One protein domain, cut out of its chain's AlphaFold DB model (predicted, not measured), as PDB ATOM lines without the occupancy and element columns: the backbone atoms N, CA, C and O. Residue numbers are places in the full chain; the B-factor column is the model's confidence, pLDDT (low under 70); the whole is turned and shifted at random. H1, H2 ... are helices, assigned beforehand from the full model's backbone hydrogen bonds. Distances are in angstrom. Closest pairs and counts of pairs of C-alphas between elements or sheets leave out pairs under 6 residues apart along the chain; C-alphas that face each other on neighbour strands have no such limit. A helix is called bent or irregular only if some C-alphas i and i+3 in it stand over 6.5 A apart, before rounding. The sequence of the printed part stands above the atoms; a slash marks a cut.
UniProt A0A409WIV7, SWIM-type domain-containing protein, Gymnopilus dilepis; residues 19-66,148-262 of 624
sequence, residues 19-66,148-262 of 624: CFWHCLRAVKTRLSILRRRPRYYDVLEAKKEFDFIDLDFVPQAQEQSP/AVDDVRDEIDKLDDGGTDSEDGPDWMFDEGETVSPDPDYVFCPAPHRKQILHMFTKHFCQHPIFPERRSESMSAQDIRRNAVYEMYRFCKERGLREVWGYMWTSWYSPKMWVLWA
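Overview. This is residues 19 to 66 and 148 to 262 of the 624 residues of the protein "SWIM-type domain-containing protein" of Gymnopilus dilepis (UniProt A0A409WIV7). Four helices, H1, H4, H5 and H6, lie roughly side by side in a loose bundle, each running opposite to the next, with the side between H1 and H6 the less closely packed. H3 packs on H4 along the bundle's outside, H2 lies off H6 on another side, H7 turns a corner from the end of H6, and long loops lie at both ends of the bundle. The 163 printed residues hold seven named helices, H1 to H7 in chain order, and no named strand; the class is all helix, though under half of the residues, 77, are in named elements. The whole is compact, with a radius of gyration of the C-alphas of 16.0 A and spans of 48 by 39 by 27 A.

Along the chain. H1 is residues 20 to 31, 16.5 A long, from C-alpha 20 at (106.165, 94.697, 202.095). H2 is residues 43 to 49, and H3, after the cut, is residues 152 to 157. H4, residues 191 to 206, is 23.7 A long and irregular: C-alphas 192 and 195 are 7.0 A apart. H5, residues 221 to 237, is 24.0 A long, from C-alpha 221 at (121.239, 96.745, 192.019). H6, residues 242 to 253, is 14.5 A long and only just irregular, with C-alphas 250 and 253 6.7 A apart. H7 is residues 255 to 261 and ends with C-alpha 261 at (110.125, 99.860, 198.148).

Arrangement. The hub is H4, which touches H1, H3 and H5. H1 touches it at a shallow tilt of 25 degrees, opposite ways, closest at the C-alphas of Leu 31 and Arg 194, 6.5 A. H3 and H4 form a helical hairpin, closest at the C-alphas of Ile 156 and His 199, 7.0 A. H4 and H5 form another, closest at the C-alphas of His 204 and Ala 228, 5.7 A. H5 and H6 form a third, closest at the C-alphas of Cys 236 and Trp 245, 6.1 A. H4 and H6 are near each other. H1 and H6 are close but not clearly touching, as are H2 and H6. H6 and H7 touch only at the corner. H1 and H5 are apart. Every O i to N i+4 pair is within hydrogen-bond range in H1, H2, H5 and H6; H3 has 1 of 2, H4 10 of 12, and H7 0 of 3, with 2 of 4 O i to N i+3 pairs.

Size, cuts and confidence. Residues 67 to 147 are not printed, and C-alphas 66 and 148 are 49.7 A apart across the cut. The links H1 to H2, H3 to H4 and H4 to H5 are long. Residues 36 to 37 pair with residues 179 to 180, antiparallel. Mean pLDDT of the printed part is 85.9; it is under 70 at residues 65 to 66, 148 to 153, 158 to 164 and 215 to 217.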
ATOM      1  N   CYS A  19     106.795  99.105 203.850       79.19
ATOM      2  CA  CYS A  19     106.457  97.796 204.383       79.19
ATOM      3  C   CYS A  19     105.976  96.881 203.245       79.19
ATOM      4  O   CYS A  19     105.061  97.248 202.513       79.19
ATOM      5  N   PHE A  20     106.545  95.671 203.131       80.06
ATOM      6  CA  PHE A  20     106.165  94.697 202.095       80.06
ATOM      7  C   PHE A  20     104.647  94.492 202.010       80.06
ATOM      8  O   PHE A  20     104.074  94.565 200.929       80.06
ATOM      9  N   TRP A  21     104.006  94.287 203.163       77.69
ATOM     10  CA  TRP A  21     102.565  94.071 203.264       77.69
ATOM     11  C   TRP A  21     101.757  95.289 202.808       77.69
ATOM     12  O   TRP A  21     100.738  95.121 202.148       77.69
ATOM     13  N   HIS A  22     102.215  96.511 203.097       81.56
ATOM     14  CA  HIS A  22     101.559  97.728 202.612       81.56
ATOM     15  C   HIS A  22     101.721  97.887 201.097       81.56
ATOM     16  O   HIS A  22     100.739  98.187 200.426       81.56
ATOM     17  N   CYS A  23     102.897  97.585 200.535       86.38
ATOM     18  CA  CYS A  23     103.092  97.565 199.084       86.38
ATOM     19  C   CYS A  23     102.206  96.511 198.401       86.38
ATOM     20  O   CYS A  23     101.472  96.835 197.472       86.38
ATOM     21  N   LEU A  24     102.227  95.263 198.885       86.06
ATOM     22  CA  LEU A  24     101.435  94.173 198.314       86.06
ATOM     23  C   LEU A  24      99.932  94.458 198.419       86.06
ATOM     24  O   LEU A  24      99.206  94.250 197.450       86.06
ATOM     25  N   ARG A  25      99.468  94.977 199.565       84.88
ATOM     26  CA  ARG A  25      98.070  95.376 199.772       84.88
ATOM     27  C   ARG A  25      97.668  96.524 198.849       84.88
ATOM     28  O   ARG A  25      96.607  96.426 198.249       84.88
ATOM     29  N   ALA A  26      98.495  97.560 198.696       89.25
ATOM     30  CA  ALA A  26      98.215  98.676 197.792       89.25
ATOM     31  C   ALA A  26      98.074  98.201 196.337       89.25
ATOM     32  O   ALA A  26      97.053  98.466 195.704       89.25
ATOM     33  N   VAL A  27      99.037  97.410 195.843       91.81
ATOM     34  CA  VAL A  27      98.974  96.813 194.499       91.81
ATOM     35  C   VAL A  27      97.740  95.917 194.354       91.81
ATOM     36  O   VAL A  27      97.001  96.054 193.384       91.81
ATOM     37  N   LYS A  28      97.472  95.024 195.318       89.94
ATOM     38  CA  LYS A  28      96.307  94.124 195.285       89.94
ATOM     39  C   LYS A  28      94.995  94.906 195.191       89.94
ATOM     40  O   LYS A  28      94.200  94.607 194.308       89.94
ATOM     41  N   THR A  29      94.792  95.890 196.068       88.88
ATOM     42  CA  THR A  29      93.581  96.723 196.094       88.88
ATOM     43  C   THR A  29      93.420  97.507 194.794       88.88
ATOM     44  O   THR A  29      92.332  97.525 194.231       88.88
ATOM     45  N   ARG A  30      94.491  98.118 194.265       91.31
ATOM     46  CA  ARG A  30      94.385  98.916 193.035       91.31
ATOM     47  C   ARG A  30      94.086  98.069 191.795       91.31
ATOM     48  O   ARG A  30      93.394  98.547 190.901       91.31
ATOM     49  N   LEU A  31      94.562  96.821 191.754       91.06
ATOM     50  CA  LEU A  31      94.272  95.869 190.675       91.06
ATOM     51  C   LEU A  31      92.820  95.346 190.682       91.06
ATOM     52  O   LEU A  31      92.374  94.879 189.638       91.06
ATOM     53  N   SER A  32      92.099  95.402 191.810       89.50
ATOM     54  CA  SER A  32      90.674  95.018 191.920       89.50
ATOM     55  C   SER A  32      89.698  96.199 191.810       89.50
ATOM     56  O   SER A  32      88.503  96.030 192.037       89.50
ATOM     57  N   ILE A  33      90.193  97.401 191.494       89.75
ATOM     58  CA  ILE A  33      89.371  98.579 191.197       89.75
ATOM     59  C   ILE A  33      89.262  98.698 189.680       89.75
ATOM     60  O   ILE A  33      90.279  98.848 188.998       89.75
ATOM     61  N   LEU A  34      88.041  98.602 189.153       87.94
ATOM     62  CA  LEU A  34      87.809  98.455 187.716       87.94
ATOM     63  C   LEU A  34      87.842  99.782 186.957       87.94
ATOM     64  O   LEU A  34      88.533  99.867 185.943       87.94
ATOM     65  N   ARG A  35      87.122 100.807 187.434       87.31
ATOM     66  CA  ARG A  35      86.741 101.980 186.624       87.31
ATOM     67  C   ARG A  35      87.708 103.166 186.708       87.31
ATOM     68  O   ARG A  35      87.448 104.194 186.092       87.31
ATOM     69  N   ARG A  36      88.846 103.043 187.407       88.56
ATOM     70  CA  ARG A  36      89.860 104.114 187.524       88.56
ATOM     71  C   ARG A  36      91.004 103.960 186.531       88.56
ATOM     72  O   ARG A  36      91.711 102.946 186.517       88.56
ATOM     73  N   ARG A  37      91.224 105.009 185.747       90.69
ATOM     74  CA  ARG A  37      92.373 105.200 184.857       90.69
ATOM     75  C   ARG A  37      93.618 105.577 185.669       90.69
ATOM     76  O   ARG A  37      93.482 106.279 186.672       90.69
ATOM     77  N   PRO A  38      94.814 105.099 185.286       92.25
ATOM     78  CA  PRO A  38      96.056 105.460 185.955       92.25
ATOM     79  C   PRO A  38      96.405 106.937 185.724       92.25
ATOM     80  O   PRO A  38      95.968 107.551 184.748       92.25
ATOM     81  N   ARG A  39      97.268 107.475 186.594       91.25
ATOM     82  CA  ARG A  39      97.944 108.766 186.409       91.25
ATOM     83  C   ARG A  39      98.678 108.808 185.057       91.25
ATOM     84  O   ARG A  39      99.090 107.773 184.525       91.25
ATOM     85  N   TYR A  40      98.869 110.020 184.529       92.75
ATOM     86  CA  TYR A  40      99.661 110.279 183.323       92.75
ATOM     87  C   TYR A  40     101.005 109.527 183.322       92.75
ATOM     88  O   TYR A  40     101.755 109.584 184.300       92.75
ATOM     89  N   TYR A  41     101.307 108.828 182.225       94.25
ATOM     90  CA  TYR A  41     102.496 107.996 182.076       94.25
ATOM     91  C   TYR A  41     103.463 108.646 181.080       94.25
ATOM     92  O   TYR A  41     103.229 108.640 179.874       94.25
ATOM     93  N   ASP A  42     104.581 109.176 181.583       93.56
ATOM     94  CA  ASP A  42     105.640 109.700 180.719       93.56
ATOM     95  C   ASP A  42     106.422 108.548 180.061       93.56
ATOM     96  O   ASP A  42     107.382 107.982 180.602       93.56
ATOM     97  N   VAL A  43     105.984 108.190 178.855       94.31
ATOM     98  CA  VAL A  43     106.631 107.173 178.020       94.31
ATOM     99  C   VAL A  43     108.012 107.614 177.522       94.31
ATOM    100  O   VAL A  43     108.862 106.760 177.263       94.31
ATOM    101  N   LEU A  44     108.287 108.922 177.436       94.12
ATOM    102  CA  LEU A  44     109.587 109.452 177.023       94.12
ATOM    103  C   LEU A  44     110.611 109.334 178.158       94.12
ATOM    104  O   LEU A  44     111.741 108.915 177.901       94.12
ATOM    105  N   GLU A  45     110.221 109.606 179.409       94.19
ATOM    106  CA  GLU A  45     111.027 109.299 180.603       94.19
ATOM    107  C   GLU A  45     111.364 107.800 180.640       94.19
ATOM    108  O   GLU A  45     112.538 107.421 180.723       94.19
ATOM    109  N   ALA A  46     110.350 106.942 180.495       94.31
ATOM    110  CA  ALA A  46     110.526 105.494 180.525       94.31
ATOM    111  C   ALA A  46     111.425 104.976 179.388       94.31
ATOM    112  O   ALA A  46     112.293 104.137 179.630       94.31
ATOM    113  N   LYS A  47     111.268 105.495 178.163       95.50
ATOM    114  CA  LYS A  47     112.097 105.142 176.999       95.50
ATOM    115  C   LYS A  47     113.538 105.633 177.125       95.50
ATOM    116  O   LYS A  47     114.455 104.951 176.668       95.50
ATOM    117  N   LYS A  48     113.743 106.800 177.741       95.19
ATOM    118  CA  LYS A  48     115.069 107.369 178.010       95.19
ATOM    119  C   LYS A  48     115.845 106.542 179.036       95.19
ATOM    120  O   LYS A  48     117.061 106.427 178.909       95.19
ATOM    121  N   GLU A  49     115.166 105.969 180.031       93.62
ATOM    122  CA  GLU A  49     115.796 105.063 180.999       93.62
ATOM    123  C   GLU A  49     115.948 103.627 180.460       93.62
ATOM    124  O   GLU A  49     116.965 102.977 180.711       93.62
ATOM    125  N   PHE A  50     114.964 103.129 179.702       95.19
ATOM    126  CA  PHE A  50     114.912 101.746 179.234       95.19
ATOM    127  C   PHE A  50     114.645 101.634 177.726       95.19
ATOM    128  O   PHE A  50     113.539 101.836 177.224       95.19
ATOM    129  N   ASP A  51     115.673 101.177 177.012       95.12
ATOM    130  CA  ASP A  51     115.723 100.979 175.559       95.12
ATOM    131  C   ASP A  51     114.585 100.110 174.993       95.12
ATOM    132  O   ASP A  51     114.126 100.333 173.871       95.12
ATOM    133  N   PHE A  52     114.102  99.145 175.777       95.38
ATOM    134  CA  PHE A  52     113.072  98.179 175.384       95.38
ATOM    135  C   PHE A  52     111.623  98.676 175.512       95.38
ATOM    136  O   PHE A  52     110.711  97.941 175.125       95.38
ATOM    137  N   ILE A  53     111.390  99.870 176.070       96.00
ATOM    138  CA  ILE A  53     110.046 100.461 176.147       96.00
ATOM    139  C   ILE A  53     109.557 100.804 174.736       96.00
ATOM    140  O   ILE A  53     110.336 101.175 173.858       96.00
ATOM    141  N   ASP A  54     108.263 100.650 174.511       93.31
ATOM    142  CA  ASP A  54     107.582 101.031 173.280       93.31
ATOM    143  C   ASP A  54     106.861 102.361 173.486       93.31
ATOM    144  O   ASP A  54     106.219 102.541 174.521       93.31
ATOM    145  N   LEU A  55     106.983 103.269 172.518       92.19
ATOM    146  CA  LEU A  55     106.362 104.592 172.584       92.19
ATOM    147  C   LEU A  55     104.842 104.501 172.407       92.19
ATOM    148  O   LEU A  55     104.114 105.267 173.029       92.19
ATOM    149  N   ASP A  56     104.372 103.503 171.657       90.88
ATOM    150  CA  ASP A  56     102.953 103.320 171.341       90.88
ATOM    151  C   ASP A  56     102.204 102.509 172.417       90.88
ATOM    152  O   ASP A  56     101.016 102.210 172.268       90.88
ATOM    153  N   PHE A  57     102.881 102.111 173.505       91.94
ATOM    154  CA  PHE A  57     102.307 101.333 174.611       91.94
ATOM    155  C   PHE A  57     102.014 102.219 175.831       91.94
ATOM    156  O   PHE A  57     102.614 102.075 176.901       91.94
ATOM    157  N   VAL A  58     101.070 103.138 175.642       92.75
ATOM    158  CA  VAL A  58     100.547 104.064 176.658       92.75
ATOM    159  C   VAL A  58      99.123 103.668 177.088       92.75
ATOM    160  O   VAL A  58      98.466 102.918 176.364       92.75
ATOM    161  N   PRO A  59      98.631 104.128 178.256       92.50
ATOM    162  CA  PRO A  59      97.217 104.032 178.626       92.50
ATOM    163  C   PRO A  59      96.292 104.635 177.561       92.50
ATOM    164  O   PRO A  59      96.642 105.637 176.939       92.50
ATOM    165  N   GLN A  60      95.090 104.080 177.399       87.62
ATOM    166  CA  GLN A  60      94.143 104.427 176.324       87.62
ATOM    167  C   GLN A  60      93.824 105.930 176.257       87.62
ATOM    168  O   GLN A  60      93.680 106.500 175.182       87.62
ATOM    169  N   ALA A  61      93.755 106.598 177.412       85.94
ATOM    170  CA  ALA A  61      93.478 108.032 177.507       85.94
ATOM    171  C   ALA A  61      94.625 108.945 177.014       85.94
ATOM    172  O   ALA A  61      94.460 110.161 176.998       85.94
ATOM    173  N   GLN A  62      95.788 108.380 176.673       89.06
ATOM    174  CA  GLN A  62      96.995 109.096 176.235       89.06
ATOM    175  C   GLN A  62      97.348 108.803 174.765       89.06
ATOM    176  O   GLN A  62      98.353 109.309 174.263       89.06
ATOM    177  N   GLU A  63      96.546 107.994 174.066       84.44
ATOM    178  CA  GLU A  63      96.755 107.692 172.650       84.44
ATOM    179  C   GLU A  63      96.376 108.892 171.768       84.44
ATOM    180  O   GLU A  63      95.308 109.483 171.913       84.44
ATOM    181  N   GLN A  64      97.268 109.265 170.846       73.31
ATOM    182  CA  GLN A  64      97.098 110.445 169.981       73.31
ATOM    183  C   GLN A  64      96.218 110.182 168.748       73.31
ATOM    184  O   GLN A  64      95.773 111.128 168.099       73.31
ATOM    185  N   SER A  65      95.964 108.911 168.434       68.19
ATOM    186  CA  SER A  65      95.171 108.460 167.291       68.19
ATOM    187  C   SER A  65      94.344 107.241 167.702       68.19
ATOM    188  O   SER A  65      94.856 106.423 168.469       68.19
ATOM    189  N   PRO A  66      93.112 107.062 167.188       62.75
ATOM    190  CA  PRO A  66      92.371 105.821 167.386       62.75
ATOM    191  C   PRO A  66      93.175 104.646 166.808       62.75
ATOM    192  O   PRO A  66      93.741 104.794 165.720       62.75
ATOM    193  N   ALA A 148     102.936  84.791 211.926       44.06
ATOM    194  CA  ALA A 148     104.016  85.308 211.101       44.06
ATOM    195  C   ALA A 148     104.248  84.380 209.899       44.06
ATOM    196  O   ALA A 148     104.823  83.296 210.026       44.06
ATOM    197  N   VAL A 149     103.778  84.806 208.724       50.84
ATOM    198  CA  VAL A 149     103.839  84.006 207.500       50.84
ATOM    199  C   VAL A 149     105.306  83.845 207.080       50.84
ATOM    200  O   VAL A 149     105.986  84.810 206.728       50.84
ATOM    201  N   ASP A 150     105.808  82.610 207.163       57.69
ATOM    202  CA  ASP A 150     107.232  82.295 206.971       57.69
ATOM    203  C   ASP A 150     107.714  82.446 205.516       57.69
ATOM    204  O   ASP A 150     108.883  82.779 205.285       57.69
ATOM    205  N   ASP A 151     106.834  82.184 204.542       67.62
ATOM    206  CA  ASP A 151     107.095  82.304 203.102       67.62
ATOM    207  C   ASP A 151     106.072  83.248 202.463       67.62
ATOM    208  O   ASP A 151     104.864  83.034 202.530       67.62
ATOM    209  N   VAL A 152     106.579  84.299 201.825       68.50
ATOM    210  CA  VAL A 152     105.768  85.350 201.207       68.50
ATOM    211  C   VAL A 152     104.971  84.834 199.997       68.50
ATOM    212  O   VAL A 152     103.970  85.427 199.610       68.50
ATOM    213  N   ARG A 153     105.377  83.720 199.379       69.50
ATOM    214  CA  ARG A 153     104.658  83.150 198.227       69.50
ATOM    215  C   ARG A 153     103.398  82.401 198.645       69.50
ATOM    216  O   ARG A 153     102.363  82.592 198.013       69.50
ATOM    217  N   ASP A 154     103.476  81.642 199.742       70.81
ATOM    218  CA  ASP A 154     102.334  80.936 200.341       70.81
ATOM    219  C   ASP A 154     101.175  81.916 200.637       70.81
ATOM    220  O   ASP A 154     100.007  81.547 200.569       70.81
ATOM    221  N   GLU A 155     101.488  83.178 200.948       70.19
ATOM    222  CA  GLU A 155     100.528  84.267 201.172       70.19
ATOM    223  C   GLU A 155      99.748  84.647 199.899       70.19
ATOM    224  O   GLU A 155      98.524  84.767 199.934       70.19
ATOM    225  N   ILE A 156     100.443  84.786 198.764       73.19
ATOM    226  CA  ILE A 156      99.850  85.145 197.463       73.19
ATOM    227  C   ILE A 156      99.073  83.965 196.885       73.19
ATOM    228  O   ILE A 156      98.016  84.152 196.287       73.19
ATOM    229  N   ASP A 157      99.571  82.741 197.070       73.81
ATOM    230  CA  ASP A 157      98.894  81.531 196.606       73.81
ATOM    231  C   ASP A 157      97.574  81.276 197.357       73.81
ATOM    232  O   ASP A 157      96.621  80.796 196.740       73.81
ATOM    233  N   LYS A 158      97.478  81.696 198.631       69.38
ATOM    234  CA  LYS A 158      96.237  81.731 199.434       69.38
ATOM    235  C   LYS A 158      95.248  82.832 199.038       69.38
ATOM    236  O   LYS A 158      94.116  82.805 199.516       69.38
ATOM    237  N   LEU A 159      95.642  83.813 198.223       65.94
ATOM    238  CA  LEU A 159      94.687  84.797 197.719       65.94
ATOM    239  C   LEU A 159      93.741  84.115 196.735       65.94
ATOM    240  O   LEU A 159      94.200  83.471 195.788       65.94
ATOM    241  N   ASP A 160      92.442  84.290 196.968       59.66
ATOM    242  CA  ASP A 160      91.394  83.858 196.049       59.66
ATOM    243  C   ASP A 160      91.640  84.452 194.651       59.66
ATOM    244  O   ASP A 160      91.995  85.629 194.514       59.66
ATOM    245  N   ASP A 161      91.478  83.619 193.625       55.50
ATOM    246  CA  ASP A 161      91.721  83.980 192.227       55.50
ATOM    247  C   ASP A 161      90.668  84.991 191.718       55.50
ATOM    248  O   ASP A 161      90.913  85.679 190.725       55.50
ATOM    249  N   GLY A 162      89.530  85.118 192.420       54.59
ATOM    250  CA  GLY A 162      88.424  86.033 192.117       54.59
ATOM    251  C   GLY A 162      87.973  86.888 193.305       54.59
ATOM    252  O   GLY A 162      86.782  86.947 193.594       54.59
ATOM    253  N   GLY A 163      88.904  87.545 194.010       56.56
ATOM    254  CA  GLY A 163      88.542  88.520 195.049       56.56
ATOM    255  C   GLY A 163      87.582  89.599 194.521       56.56
ATOM    256  O   GLY A 163      87.765  90.065 193.398       56.56
ATOM    257  N   THR A 164      86.580  89.974 195.326       67.75
ATOM    258  CA  THR A 164      85.475  90.861 194.925       67.75
ATOM    259  C   THR A 164      85.975  92.154 194.291       67.75
ATOM    260  O   THR A 164      86.699  92.917 194.932       67.75
ATOM    261  N   ASP A 165      85.555  92.399 193.053       80.50
ATOM    262  CA  ASP A 165      85.881  93.630 192.343       80.50
ATOM    263  C   ASP A 165      85.030  94.795 192.833       80.50
ATOM    264  O   ASP A 165      83.820  94.669 193.039       80.50
ATOM    265  N   SER A 166      85.683  95.942 192.994       81.31
ATOM    266  CA  SER A 166      85.027  97.222 193.225       81.31
ATOM    267  C   SER A 166      84.934  97.962 191.899       81.31
ATOM    268  O   SER A 166      85.937  98.095 191.193       81.31
ATOM    269  N   GLU A 167      83.757  98.501 191.574       81.88
ATOM    270  CA  GLU A 167      83.630  99.423 190.441       81.88
ATOM    271  C   GLU A 167      84.583 100.612 190.610       81.88
ATOM    272  O   GLU A 167      85.382 100.893 189.719       81.88
ATOM    273  N   ASP A 168      84.559 101.239 191.788       85.25
ATOM    274  CA  ASP A 168      85.444 102.339 192.156       85.25
ATOM    275  C   ASP A 168      85.831 102.294 193.651       85.25
ATOM    276  O   ASP A 168      85.232 101.566 194.448       85.25
ATOM    277  N   GLY A 169      86.854 103.060 194.028       80.56
ATOM    278  CA  GLY A 169      87.215 103.375 195.410       80.56
ATOM    279  C   GLY A 169      86.821 104.812 195.794       80.56
ATOM    280  O   GLY A 169      86.371 105.580 194.949       80.56
ATOM    281  N   PRO A 170      86.988 105.204 197.067       80.62
ATOM    282  CA  PRO A 170      86.814 106.594 197.485       80.62
ATOM    283  C   PRO A 170      87.998 107.458 197.020       80.62
ATOM    284  O   PRO A 170      89.135 106.993 197.057       80.62
ATOM    285  N   ASP A 171      87.763 108.724 196.655       75.50
ATOM    286  CA  ASP A 171      88.775 109.570 195.992       75.50
ATOM    287  C   ASP A 171      90.102 109.712 196.756       75.50
ATOM    288  O   ASP A 171      91.163 109.708 196.140       75.50
ATOM    289  N   TRP A 172      90.075 109.727 198.095       77.56
ATOM    290  CA  TRP A 172      91.285 109.789 198.935       77.56
ATOM    291  C   TRP A 172      92.237 108.589 198.775       77.56
ATOM    292  O   TRP A 172      93.363 108.632 199.272       77.56
ATOM    293  N   MET A 173      91.793 107.500 198.139       77.62
ATOM    294  CA  MET A 173      92.616 106.325 197.842       77.62
ATOM    295  C   MET A 173      93.534 106.531 196.629       77.62
ATOM    296  O   MET A 173      94.504 105.783 196.489       77.62
ATOM    297  N   PHE A 174      93.227 107.492 195.756       84.00
ATOM    298  CA  PHE A 174      93.890 107.648 194.466       84.00
ATOM    299  C   PHE A 174      94.880 108.805 194.437       84.00
ATOM    300  O   PHE A 174      94.757 109.797 195.153       84.00
ATOM    301  N   ASP A 175      95.871 108.652 193.569       80.12
ATOM    302  CA  ASP A 175      96.855 109.678 193.269       80.12
ATOM    303  C   ASP A 175      96.227 110.804 192.421       80.12
ATOM    304  O   ASP A 175      95.447 110.541 191.503       80.12
ATOM    305  N   GLU A 176      96.615 112.065 192.654       79.25
ATOM    306  CA  GLU A 176      96.209 113.187 191.790       79.25
ATOM    307  C   GLU A 176      96.512 112.879 190.312       79.25
ATOM    308  O   GLU A 176      97.640 112.510 189.962       79.25
ATOM    309  N   GLY A 177      95.499 113.011 189.452       82.00
ATOM    310  CA  GLY A 177      95.552 112.638 188.035       82.00
ATOM    311  C   GLY A 177      94.973 111.254 187.696       82.00
ATOM    312  O   GLY A 177      94.830 110.952 186.513       82.00
ATOM    313  N   GLU A 178      94.601 110.424 188.675       87.50
ATOM    314  CA  GLU A 178      93.778 109.227 188.436       87.50
ATOM    315  C   GLU A 178      92.294 109.602 188.278       87.50
ATOM    316  O   GLU A 178      91.689 110.214 189.157       87.50
ATOM    317  N   THR A 179      91.678 109.210 187.160       88.31
ATOM    318  CA  THR A 179      90.319 109.642 186.777       88.31
ATOM    319  C   THR A 179      89.365 108.466 186.590       88.31
ATOM    320  O   THR A 179      89.780 107.358 186.242       88.31
ATOM    321  N   VAL A 180      88.067 108.686 186.815       88.00
ATOM    322  CA  VAL A 180      87.028 107.688 186.509       88.00
ATOM    323  C   VAL A 180      86.862 107.581 184.991       88.00
ATOM    324  O   VAL A 180      86.767 108.590 184.295       88.00
ATOM    325  N   SER A 181      86.809 106.360 184.462       86.44
ATOM    326  CA  SER A 181      86.455 106.118 183.066       86.44
ATOM    327  C   SER A 181      84.942 106.306 182.877       86.44
ATOM    328  O   SER A 181      84.171 105.658 183.589       86.44
ATOM    329  N   PRO A 182      84.484 107.132 181.916       84.00
ATOM    330  CA  PRO A 182      83.057 107.254 181.600       84.00
ATOM    331  C   PRO A 182      82.485 105.979 180.952       84.00
ATOM    332  O   PRO A 182      81.276 105.770 180.956       84.00
ATOM    333  N   ASP A 183      83.355 105.129 180.408       83.25
ATOM    334  CA  ASP A 183      83.012 103.847 179.796       83.25
ATOM    335  C   ASP A 183      82.650 102.796 180.875       83.25
ATOM    336  O   ASP A 183      83.458 102.560 181.783       83.25
ATOM    337  N   PRO A 184      81.452 102.174 180.828       82.12
ATOM    338  CA  PRO A 184      81.063 101.105 181.747       82.12
ATOM    339  C   PRO A 184      81.791  99.776 181.516       82.12
ATOM    340  O   PRO A 184      81.934  99.023 182.477       82.12
ATOM    341  N   ASP A 185      82.281  99.507 180.305       84.12
ATOM    342  CA  ASP A 185      82.972  98.257 179.964       84.12
ATOM    343  C   ASP A 185      84.494  98.344 180.214       84.12
ATOM    344  O   ASP A 185      85.233  97.371 180.029       84.12
ATOM    345  N   TYR A 186      84.982  99.498 180.685       87.06
ATOM    346  CA  TYR A 186      86.388  99.707 181.018       87.06
ATOM    347  C   TYR A 186      86.820  98.853 182.224       87.06
ATOM    348  O   TYR A 186      86.311  98.980 183.340       87.06
ATOM    349  N   VAL A 187      87.845  98.025 182.001       87.75
ATOM    350  CA  VAL A 187      88.457  97.145 183.003       87.75
ATOM    351  C   VAL A 187      89.942  97.477 183.133       87.75
ATOM    352  O   VAL A 187      90.755  97.058 182.310       87.75
ATOM    353  N   PHE A 188      90.316  98.169 184.213       91.12
ATOM    354  CA  PHE A 188      91.713  98.503 184.522       91.12
ATOM    355  C   PHE A 188      92.646  97.276 184.566       91.12
ATOM    356  O   PHE A 188      93.760  97.308 184.039       91.12
ATOM    357  N   CYS A 189      92.216  96.175 185.198       91.50
ATOM    358  CA  CYS A 189      92.983  94.929 185.235       91.50
ATOM    359  C   CYS A 189      92.074  93.685 185.277       91.50
ATOM    360  O   CYS A 189      91.388  93.474 186.284       91.50
ATOM    361  N   PRO A 190      92.109  92.812 184.248       89.50
ATOM    362  CA  PRO A 190      91.390  91.540 184.265       89.50
ATOM    363  C   PRO A 190      91.891  90.605 185.376       89.50
ATOM    364  O   PRO A 190      93.098  90.369 185.513       89.50
ATOM    365  N   ALA A 191      90.956  90.014 186.128       87.19
ATOM    366  CA  ALA A 191      91.237  89.131 187.266       87.19
ATOM    367  C   ALA A 191      92.308  88.038 187.012       87.19
ATOM    368  O   ALA A 191      93.214  87.915 187.846       87.19
ATOM    369  N   PRO A 192      92.330  87.319 185.863       87.56
ATOM    370  CA  PRO A 192      93.279  86.219 185.621       87.56
ATOM    371  C   PRO A 192      94.771  86.600 185.652       87.56
ATOM    372  O   PRO A 192      95.637  85.726 185.789       87.56
ATOM    373  N   HIS A 193      95.104  87.890 185.537       88.50
ATOM    374  CA  HIS A 193      96.493  88.364 185.572       88.50
ATOM    375  C   HIS A 193      96.952  88.811 186.960       88.50
ATOM    376  O   HIS A 193      98.151  88.759 187.242       88.50
ATOM    377  N   ARG A 194      96.029  89.206 187.846       89.00
ATOM    378  CA  ARG A 194      96.345  89.872 189.126       89.00
ATOM    379  C   ARG A 194      97.295  89.045 189.993       89.00
ATOM    380  O   ARG A 194      98.316  89.552 190.454       89.00
ATOM    381  N   LYS A 195      97.036  87.742 190.136       87.06
ATOM    382  CA  LYS A 195      97.877  86.820 190.925       87.06
ATOM    383  C   LYS A 195      99.297  86.663 190.372       87.06
ATOM    384  O   LYS A 195     100.244  86.517 191.147       87.06
ATOM    385  N   GLN A 196      99.468  86.727 189.050       88.69
ATOM    386  CA  GLN A 196     100.785  86.680 188.399       88.69
ATOM    387  C   GLN A 196     101.540  88.004 188.580       88.69
ATOM    388  O   GLN A 196     102.733  87.992 188.884       88.69
ATOM    389  N   ILE A 197     100.838  89.136 188.484       92.12
ATOM    390  CA  ILE A 197     101.384  90.473 188.757       92.12
ATOM    391  C   ILE A 197     101.889  90.565 190.205       92.12
ATOM    392  O   ILE A 197     103.035  90.961 190.421       92.12
ATOM    393  N   LEU A 198     101.097  90.123 191.190       91.12
ATOM    394  CA  LEU A 198     101.488  90.099 192.607       91.12
ATOM    395  C   LEU A 198     102.723  89.216 192.863       91.12
ATOM    396  O   LEU A 198     103.616  89.599 193.625       91.12
ATOM    397  N   HIS A 199     102.824  88.073 192.179       87.81
ATOM    398  CA  HIS A 199     104.003  87.203 192.219       87.81
ATOM    399  C   HIS A 199     105.270  87.880 191.671       87.81
ATOM    400  O   HIS A 199     106.330  87.796 192.300       87.81
ATOM    401  N   MET A 200     105.179  88.562 190.524       91.12
ATOM    402  CA  MET A 200     106.306  89.313 189.953       91.12
ATOM    403  C   MET A 200     106.700  90.491 190.847       91.12
ATOM    404  O   MET A 200     107.866  90.629 191.201       91.12
ATOM    405  N   PHE A 201     105.732  91.294 191.294       92.75
ATOM    406  CA  PHE A 201     105.973  92.416 192.203       92.75
ATOM    407  C   PHE A 201     106.701  91.965 193.481       92.75
ATOM    408  O   PHE A 201     107.703  92.551 193.885       92.75
ATOM    409  N   THR A 202     106.274  90.841 194.058       88.88
ATOM    410  CA  THR A 202     106.914  90.220 195.227       88.88
ATOM    411  C   THR A 202     108.338  89.747 194.951       88.88
ATOM    412  O   THR A 202     109.235  89.978 195.764       88.88
ATOM    413  N   LYS A 203     108.584  89.115 193.795       88.75
ATOM    414  CA  LYS A 203     109.939  88.761 193.347       88.75
ATOM    415  C   LYS A 203     110.832  90.000 193.303       88.75
ATOM    416  O   LYS A 203     111.935  89.952 193.847       88.75
ATOM    417  N   HIS A 204     110.348  91.084 192.703       92.44
ATOM    418  CA  HIS A 204     111.095  92.327 192.526       92.44
ATOM    419  C   HIS A 204     111.356  93.026 193.869       92.44
ATOM    420  O   HIS A 204     112.477  93.463 194.122       92.44
ATOM    421  N   PHE A 205     110.382  93.017 194.789       90.31
ATOM    422  CA  PHE A 205     110.541  93.552 196.147       90.31
ATOM    423  C   PHE A 205     111.647  92.807 196.898       90.31
ATOM    424  O   PHE A 205     112.484  93.411 197.572       90.31
ATOM    425  N   CYS A 206     111.640  91.475 196.803       87.75
ATOM    426  CA  CYS A 206     112.524  90.610 197.570       87.75
ATOM    427  C   CYS A 206     113.948  90.472 197.006       87.75
ATOM    428  O   CYS A 206     114.826  90.019 197.746       87.75
ATOM    429  N   GLN A 207     114.205  90.833 195.744       89.12
ATOM    430  CA  GLN A 207     115.542  90.747 195.144       89.12
ATOM    431  C   GLN A 207     116.550  91.691 195.825       89.12
ATOM    432  O   GLN A 207     116.250  92.837 196.158       89.12
ATOM    433  N   HIS A 208     117.771  91.190 196.033       90.62
ATOM    434  CA  HIS A 208     118.860  91.894 196.711       90.62
ATOM    435  C   HIS A 208     120.218  91.357 196.214       90.62
ATOM    436  O   HIS A 208     120.324  90.135 196.081       90.62
ATOM    437  N   PRO A 209     121.254  92.197 196.003       90.19
ATOM    438  CA  PRO A 209     122.552  91.766 195.460       90.19
ATOM    439  C   PRO A 209     123.260  90.633 196.226       90.19
ATOM    440  O   PRO A 209     123.985  89.848 195.629       90.19
ATOM    441  N   ILE A 210     123.014  90.514 197.540       89.19
ATOM    442  CA  ILE A 210     123.558  89.438 198.401       89.19
ATOM    443  C   ILE A 210     123.143  88.028 197.935       89.19
ATOM    444  O   ILE A 210     123.877  87.071 198.172       89.19
ATOM    445  N   PHE A 211     121.969  87.861 197.314       88.00
ATOM    446  CA  PHE A 211     121.440  86.530 197.001       88.00
ATOM    447  C   PHE A 211     121.688  86.145 195.533       88.00
ATOM    448  O   PHE A 211     121.169  86.824 194.644       88.00
ATOM    449  N   PRO A 212     122.396  85.031 195.253       84.50
ATOM    450  CA  PRO A 212     122.586  84.553 193.889       84.50
ATOM    451  C   PRO A 212     121.265  84.055 193.289       84.50
ATOM    452  O   PRO A 212     120.450  83.402 193.952       84.50
ATOM    453  N   GLU A 213     121.060  84.331 192.004       80.12
ATOM    454  CA  GLU A 213     119.901  83.838 191.260       80.12
ATOM    455  C   GLU A 213     120.154  82.414 190.742       80.12
ATOM    456  O   GLU A 213     121.283  81.934 190.678       80.12
ATOM    457  N   ARG A 214     119.099  81.717 190.305       72.50
ATOM    458  CA  ARG A 214     119.178  80.320 189.833       72.50
ATOM    459  C   ARG A 214     120.182  80.036 188.700       72.50
ATOM    460  O   ARG A 214     120.485  78.873 188.441       72.50
ATOM    461  N   ARG A 215     120.643  81.064 187.984       63.97
ATOM    462  CA  ARG A 215     121.492  80.952 186.779       63.97
ATOM    463  C   ARG A 215     122.532  82.050 186.615       63.97
ATOM    464  O   ARG A 215     123.271  82.023 185.641       63.97
ATOM    465  N   SER A 216     122.519  83.036 187.498       60.97
ATOM    466  CA  SER A 216     123.382  84.204 187.412       60.97
ATOM    467  C   SER A 216     124.247  84.242 188.659       60.97
ATOM    468  O   SER A 216     123.864  83.714 189.707       60.97
ATOM    469  N   GLU A 217     125.404  84.867 188.523       68.56
ATOM    470  CA  GLU A 217     126.217  85.300 189.649       68.56
ATOM    471  C   GLU A 217     125.467  86.384 190.454       68.56
ATOM    472  O   GLU A 217     124.265  86.618 190.281       68.56
ATOM    473  N   SER A 218     126.153  87.037 191.389       70.75
ATOM    474  CA  SER A 218     125.614  88.202 192.092       70.75
ATOM    475  C   SER A 218     125.227  89.303 191.098       70.75
ATOM    476  O   SER A 218     126.093  89.879 190.444       70.75
ATOM    477  N   MET A 219     123.933  89.610 190.997       83.50
ATOM    478  CA  MET A 219     123.430  90.712 190.169       83.50
ATOM    479  C   MET A 219     123.618  92.051 190.889       83.50
ATOM    480  O   MET A 219     123.353  92.147 192.092       83.50
ATOM    481  N   SER A 220     123.996  93.105 190.160       90.75
ATOM    482  CA  SER A 220     124.027  94.452 190.731       90.75
ATOM    483  C   SER A 220     122.610  94.975 191.013       90.75
ATOM    484  O   SER A 220     121.605  94.457 190.516       90.75
ATOM    485  N   ALA A 221     122.510  96.054 191.794       92.12
ATOM    486  CA  ALA A 221     121.239  96.745 192.019       92.12
ATOM    487  C   ALA A 221     120.599  97.246 190.706       92.12
ATOM    488  O   ALA A 221     119.374  97.213 190.565       92.12
ATOM    489  N   GLN A 222     121.430  97.664 189.742       92.56
ATOM    490  CA  GLN A 222     121.004  98.129 188.421       92.56
ATOM    491  C   GLN A 222     120.475  96.970 187.568       92.56
ATOM    492  O   GLN A 222     119.388  97.085 187.006       92.56
ATOM    493  N   ASP A 223     121.168  95.825 187.553       92.12
ATOM    494  CA  ASP A 223     120.718  94.621 186.840       92.12
ATOM    495  C   ASP A 223     119.390  94.104 187.395       92.12
ATOM    496  O   ASP A 223     118.480  93.772 186.636       92.12
ATOM    497  N   ILE A 224     119.252  94.068 188.728       93.25
ATOM    498  CA  ILE A 224     117.999  93.691 189.393       93.25
ATOM    499  C   ILE A 224     116.863  94.601 188.922       93.25
ATOM    500  O   ILE A 224     115.818  94.092 188.520       93.25
ATOM    501  N   ARG A 225     117.066  95.927 188.935       95.00
ATOM    502  CA  ARG A 225     116.039  96.879 188.500       95.00
ATOM    503  C   ARG A 225     115.713  96.714 187.018       95.00
ATOM    504  O   ARG A 225     114.543  96.543 186.691       95.00
ATOM    505  N   ARG A 226     116.713  96.694 186.129       94.94
ATOM    506  CA  ARG A 226     116.493  96.540 184.681       94.94
ATOM    507  C   ARG A 226     115.736  95.250 184.362       94.94
ATOM    508  O   ARG A 226     114.793  95.281 183.579       94.94
ATOM    509  N   ASN A 227     116.103  94.138 184.999       93.12
ATOM    510  CA  ASN A 227     115.426  92.855 184.814       93.12
ATOM    511  C   ASN A 227     113.988  92.868 185.358       93.12
ATOM    512  O   ASN A 227     113.097  92.350 184.692       93.12
ATOM    513  N   ALA A 228     113.746  93.485 186.517       94.94
ATOM    514  CA  ALA A 228     112.415  93.608 187.113       94.94
ATOM    515  C   ALA A 228     111.464  94.489 186.282       94.94
ATOM    516  O   ALA A 228     110.318  94.109 186.036       94.94
ATOM    517  N   VAL A 229     111.954  95.642 185.813       97.06
ATOM    518  CA  VAL A 229     111.227  96.536 184.898       97.06
ATOM    519  C   VAL A 229     110.915  95.797 183.597       97.06
ATOM    520  O   VAL A 229     109.760  95.763 183.182       97.06
ATOM    521  N   TYR A 230     111.910  95.140 182.991       96.12
ATOM    522  CA  TYR A 230     111.737  94.365 181.761       96.12
ATOM    523  C   TYR A 230     110.714  93.232 181.911       96.12
ATOM    524  O   TYR A 230     109.889  93.027 181.026       96.12
ATOM    525  N   GLU A 231     110.740  92.498 183.025       94.56
ATOM    526  CA  GLU A 231     109.822  91.387 183.293       94.56
ATOM    527  C   GLU A 231     108.374  91.858 183.463       94.56
ATOM    528  O   GLU A 231     107.484  91.290 182.828       94.56
ATOM    529  N   MET A 232     108.144  92.926 184.239       96.50
ATOM    530  CA  MET A 232     106.809  93.515 184.407       96.50
ATOM    531  C   MET A 232     106.302  94.149 183.104       96.50
ATOM    532  O   MET A 232     105.192  93.848 182.668       96.50
ATOM    533  N   TYR A 233     107.130  94.963 182.439       96.75
ATOM    534  CA  TYR A 233     106.792  95.605 181.169       96.75
ATOM    535  C   TYR A 233     106.395  94.579 180.108       96.75
ATOM    536  O   TYR A 233     105.322  94.657 179.511       96.75
ATOM    537  N   ARG A 234     107.246  93.568 179.909       95.12
ATOM    538  CA  ARG A 234     107.026  92.518 178.917       95.12
ATOM    539  C   ARG A 234     105.782  91.692 179.229       95.12
ATOM    540  O   ARG A 234     105.049  91.361 178.301       95.12
ATOM    541  N   PHE A 235     105.519  91.387 180.502       93.81
ATOM    542  CA  PHE A 235     104.289  90.702 180.899       93.81
ATOM    543  C   PHE A 235     103.047  91.497 180.480       93.81
ATOM    544  O   PHE A 235     102.138  90.909 179.889       93.81
ATOM    545  N   CYS A 236     103.031  92.809 180.750       94.50
ATOM    546  CA  CYS A 236     101.932  93.694 180.377       94.50
ATOM    547  C   CYS A 236     101.796  93.823 178.854       94.50
ATOM    548  O   CYS A 236     100.697  93.634 178.334       94.50
ATOM    549  N   LYS A 237     102.902  94.059 178.134       92.50
ATOM    550  CA  LYS A 237     102.912  94.215 176.670       92.50
ATOM    551  C   LYS A 237     102.399  92.969 175.946       92.50
ATOM    552  O   LYS A 237     101.521  93.079 175.102       92.50
ATOM    553  N   GLU A 238     102.871  91.778 176.328       90.31
ATOM    554  CA  GLU A 238     102.424  90.491 175.755       90.31
ATOM    555  C   GLU A 238     100.925  90.190 175.996       90.31
ATOM    556  O   GLU A 238     100.391  89.251 175.409       90.31
ATOM    557  N   ARG A 239     100.246  90.943 176.875       91.25
ATOM    558  CA  ARG A 239      98.832  90.754 177.257       91.25
ATOM    559  C   ARG A 239      97.938  91.964 176.958       91.25
ATOM    560  O   ARG A 239      96.750  91.896 177.263       91.25
ATOM    561  N   GLY A 240      98.495  93.044 176.404       90.88
ATOM    562  CA  GLY A 240      97.781  94.299 176.140       90.88
ATOM    563  C   GLY A 240      97.424  95.126 177.378       90.88
ATOM    564  O   GLY A 240      96.561  95.994 177.303       90.88
ATOM    565  N   LEU A 241      98.062  94.879 178.527       93.06
ATOM    566  CA  LEU A 241      97.723  95.514 179.809       93.06
ATOM    567  C   LEU A 241      98.327  96.930 179.927       93.06
ATOM    568  O   LEU A 241      99.178  97.181 180.784       93.06
ATOM    569  N   ARG A 242      97.901  97.836 179.036       92.88
ATOM    570  CA  ARG A 242      98.340  99.243 178.935       92.88
ATOM    571  C   ARG A 242      98.134 100.004 180.251       92.88
ATOM    572  O   ARG A 242      99.092 100.522 180.821       92.88
ATOM    573  N   GLU A 243      96.916  99.959 180.789       93.69
ATOM    574  CA  GLU A 243      96.524 100.620 182.045       93.69
ATOM    575  C   GLU A 243      97.359 100.148 183.247       93.69
ATOM    576  O   GLU A 243      97.910 100.947 184.009       93.69
ATOM    577  N   VAL A 244      97.526  98.824 183.375       95.38
ATOM    578  CA  VAL A 244      98.340  98.199 184.429       95.38
ATOM    579  C   VAL A 244      99.795  98.638 184.325       95.38
ATOM    580  O   VAL A 244     100.425  98.888 185.350       95.38
ATOM    581  N   TRP A 245     100.351  98.731 183.113       96.50
ATOM    582  CA  TRP A 245     101.717  99.212 182.931       96.50
ATOM    583  C   TRP A 245     101.873 100.683 183.329       96.50
ATOM    584  O   TRP A 245     102.800 100.991 184.076       96.50
ATOM    585  N   GLY A 246     100.955 101.560 182.909       95.25
ATOM    586  CA  GLY A 246     100.968 102.976 183.290       95.25
ATOM    587  C   GLY A 246     100.977 103.167 184.811       95.25
ATOM    588  O   GLY A 246     101.818 103.894 185.342       95.25
ATOM    589  N   TYR A 247     100.125 102.428 185.529       95.88
ATOM    590  CA  TYR A 247     100.126 102.388 186.998       95.88
ATOM    591  C   TYR A 247     101.421 101.807 187.588       95.88
ATOM    592  O   TYR A 247     102.002 102.372 188.515       95.88
ATOM    593  N   MET A 248     101.900 100.675 187.059       96.56
ATOM    594  CA  MET A 248     103.130 100.048 187.546       96.56
ATOM    595  C   MET A 248     104.316 101.002 187.400       96.56
ATOM    596  O   MET A 248     105.062 101.183 188.359       96.56
ATOM    597  N   TRP A 249     104.485 101.659 186.251       96.12
ATOM    598  CA  TRP A 249     105.550 102.641 186.075       96.12
ATOM    599  C   TRP A 249     105.425 103.803 187.059       96.12
ATOM    600  O   TRP A 249     106.337 104.013 187.862       96.12
ATOM    601  N   THR A 250     104.301 104.522 187.016       93.75
ATOM    602  CA  THR A 250     104.127 105.787 187.745       93.75
ATOM    603  C   THR A 250     104.231 105.592 189.255       93.75
ATOM    604  O   THR A 250     105.036 106.274 189.889       93.75
ATOM    605  N   SER A 251     103.522 104.611 189.819       92.50
ATOM    606  CA  SER A 251     103.473 104.376 191.267       92.50
ATOM    607  C   SER A 251     104.581 103.459 191.813       92.50
ATOM    608  O   SER A 251     104.771 103.424 193.028       92.50
ATOM    609  N   TRP A 252     105.327 102.711 190.977       95.12
ATOM    610  CA  TRP A 252     106.286 101.702 191.477       95.12
ATOM    611  C   TRP A 252     107.637 101.617 190.747       95.12
ATOM    612  O   TRP A 252     108.670 101.597 191.417       95.12
ATOM    613  N   TYR A 253     107.681 101.501 189.417       96.06
ATOM    614  CA  TYR A 253     108.915 101.143 188.686       96.06
ATOM    615  C   TYR A 253     109.756 102.345 188.214       96.06
ATOM    616  O   TYR A 253     110.935 102.155 187.881       96.06
ATOM    617  N   SER A 254     109.197 103.558 188.246       94.31
ATOM    618  CA  SER A 254     109.920 104.816 188.018       94.31
ATOM    619  C   SER A 254     111.099 104.994 188.999       94.31
ATOM    620  O   SER A 254     111.083 104.415 190.095       94.31
ATOM    621  N   PRO A 255     112.139 105.786 188.661       92.88
ATOM    622  CA  PRO A 255     113.333 105.935 189.503       92.88
ATOM    623  C   PRO A 255     113.019 106.387 190.926       92.88
ATOM    624  O   PRO A 255     113.545 105.831 191.892       92.88
ATOM    625  N   LYS A 256     112.124 107.377 191.036       90.44
ATOM    626  CA  LYS A 256     111.704 107.995 192.295       90.44
ATOM    627  C   LYS A 256     111.016 106.973 193.204       90.44
ATOM    628  O   LYS A 256     111.355 106.874 194.380       90.44
ATOM    629  N   MET A 257     110.114 106.161 192.646       90.81
ATOM    630  CA  MET A 257     109.341 105.186 193.421       90.81
ATOM    631  C   MET A 257     110.142 103.924 193.754       90.81
ATOM    632  O   MET A 257     110.049 103.428 194.876       90.81
ATOM    633  N   TRP A 258     110.985 103.430 192.839       93.12
ATOM    634  CA  TRP A 258     111.765 102.200 193.038       93.12
ATOM    635  C   TRP A 258     112.611 102.222 194.321       93.12
ATOM    636  O   TRP A 258     112.677 101.226 195.048       93.12
ATOM    637  N   VAL A 259     113.223 103.372 194.635       89.00
ATOM    638  CA  VAL A 259     114.056 103.562 195.838       89.00
ATOM    639  C   VAL A 259     113.278 103.297 197.132       89.00
ATOM    640  O   VAL A 259     113.846 102.723 198.067       89.00
ATOM    641  N   LEU A 260     111.984 103.638 197.163       86.06
ATOM    642  CA  LEU A 260     111.128 103.589 198.351       86.06
ATOM    643  C   LEU A 260     110.727 102.168 198.770       86.06
ATOM    644  O   LEU A 260     110.477 101.936 199.952       86.06
ATOM    645  N   TRP A 261     110.646 101.204 197.846       88.75
ATOM    646  CA  TRP A 261     110.125  99.860 198.148       88.75
ATOM    647  C   TRP A 261     111.069  98.708 197.809       88.75
ATOM    648  O   TRP A 261     111.014  97.681 198.490       88.75
ATOM    649  N   ALA A 262     111.947  98.830 196.811       90.75
ATOM    650  CA  ALA A 262     112.804  97.717 196.412       90.75
ATOM    651  C   ALA A 262     113.894  97.445 197.462       90.75
ATOM    652  O   ALA A 262     114.543  98.359 197.979       90.75
TER     653      ALA A 262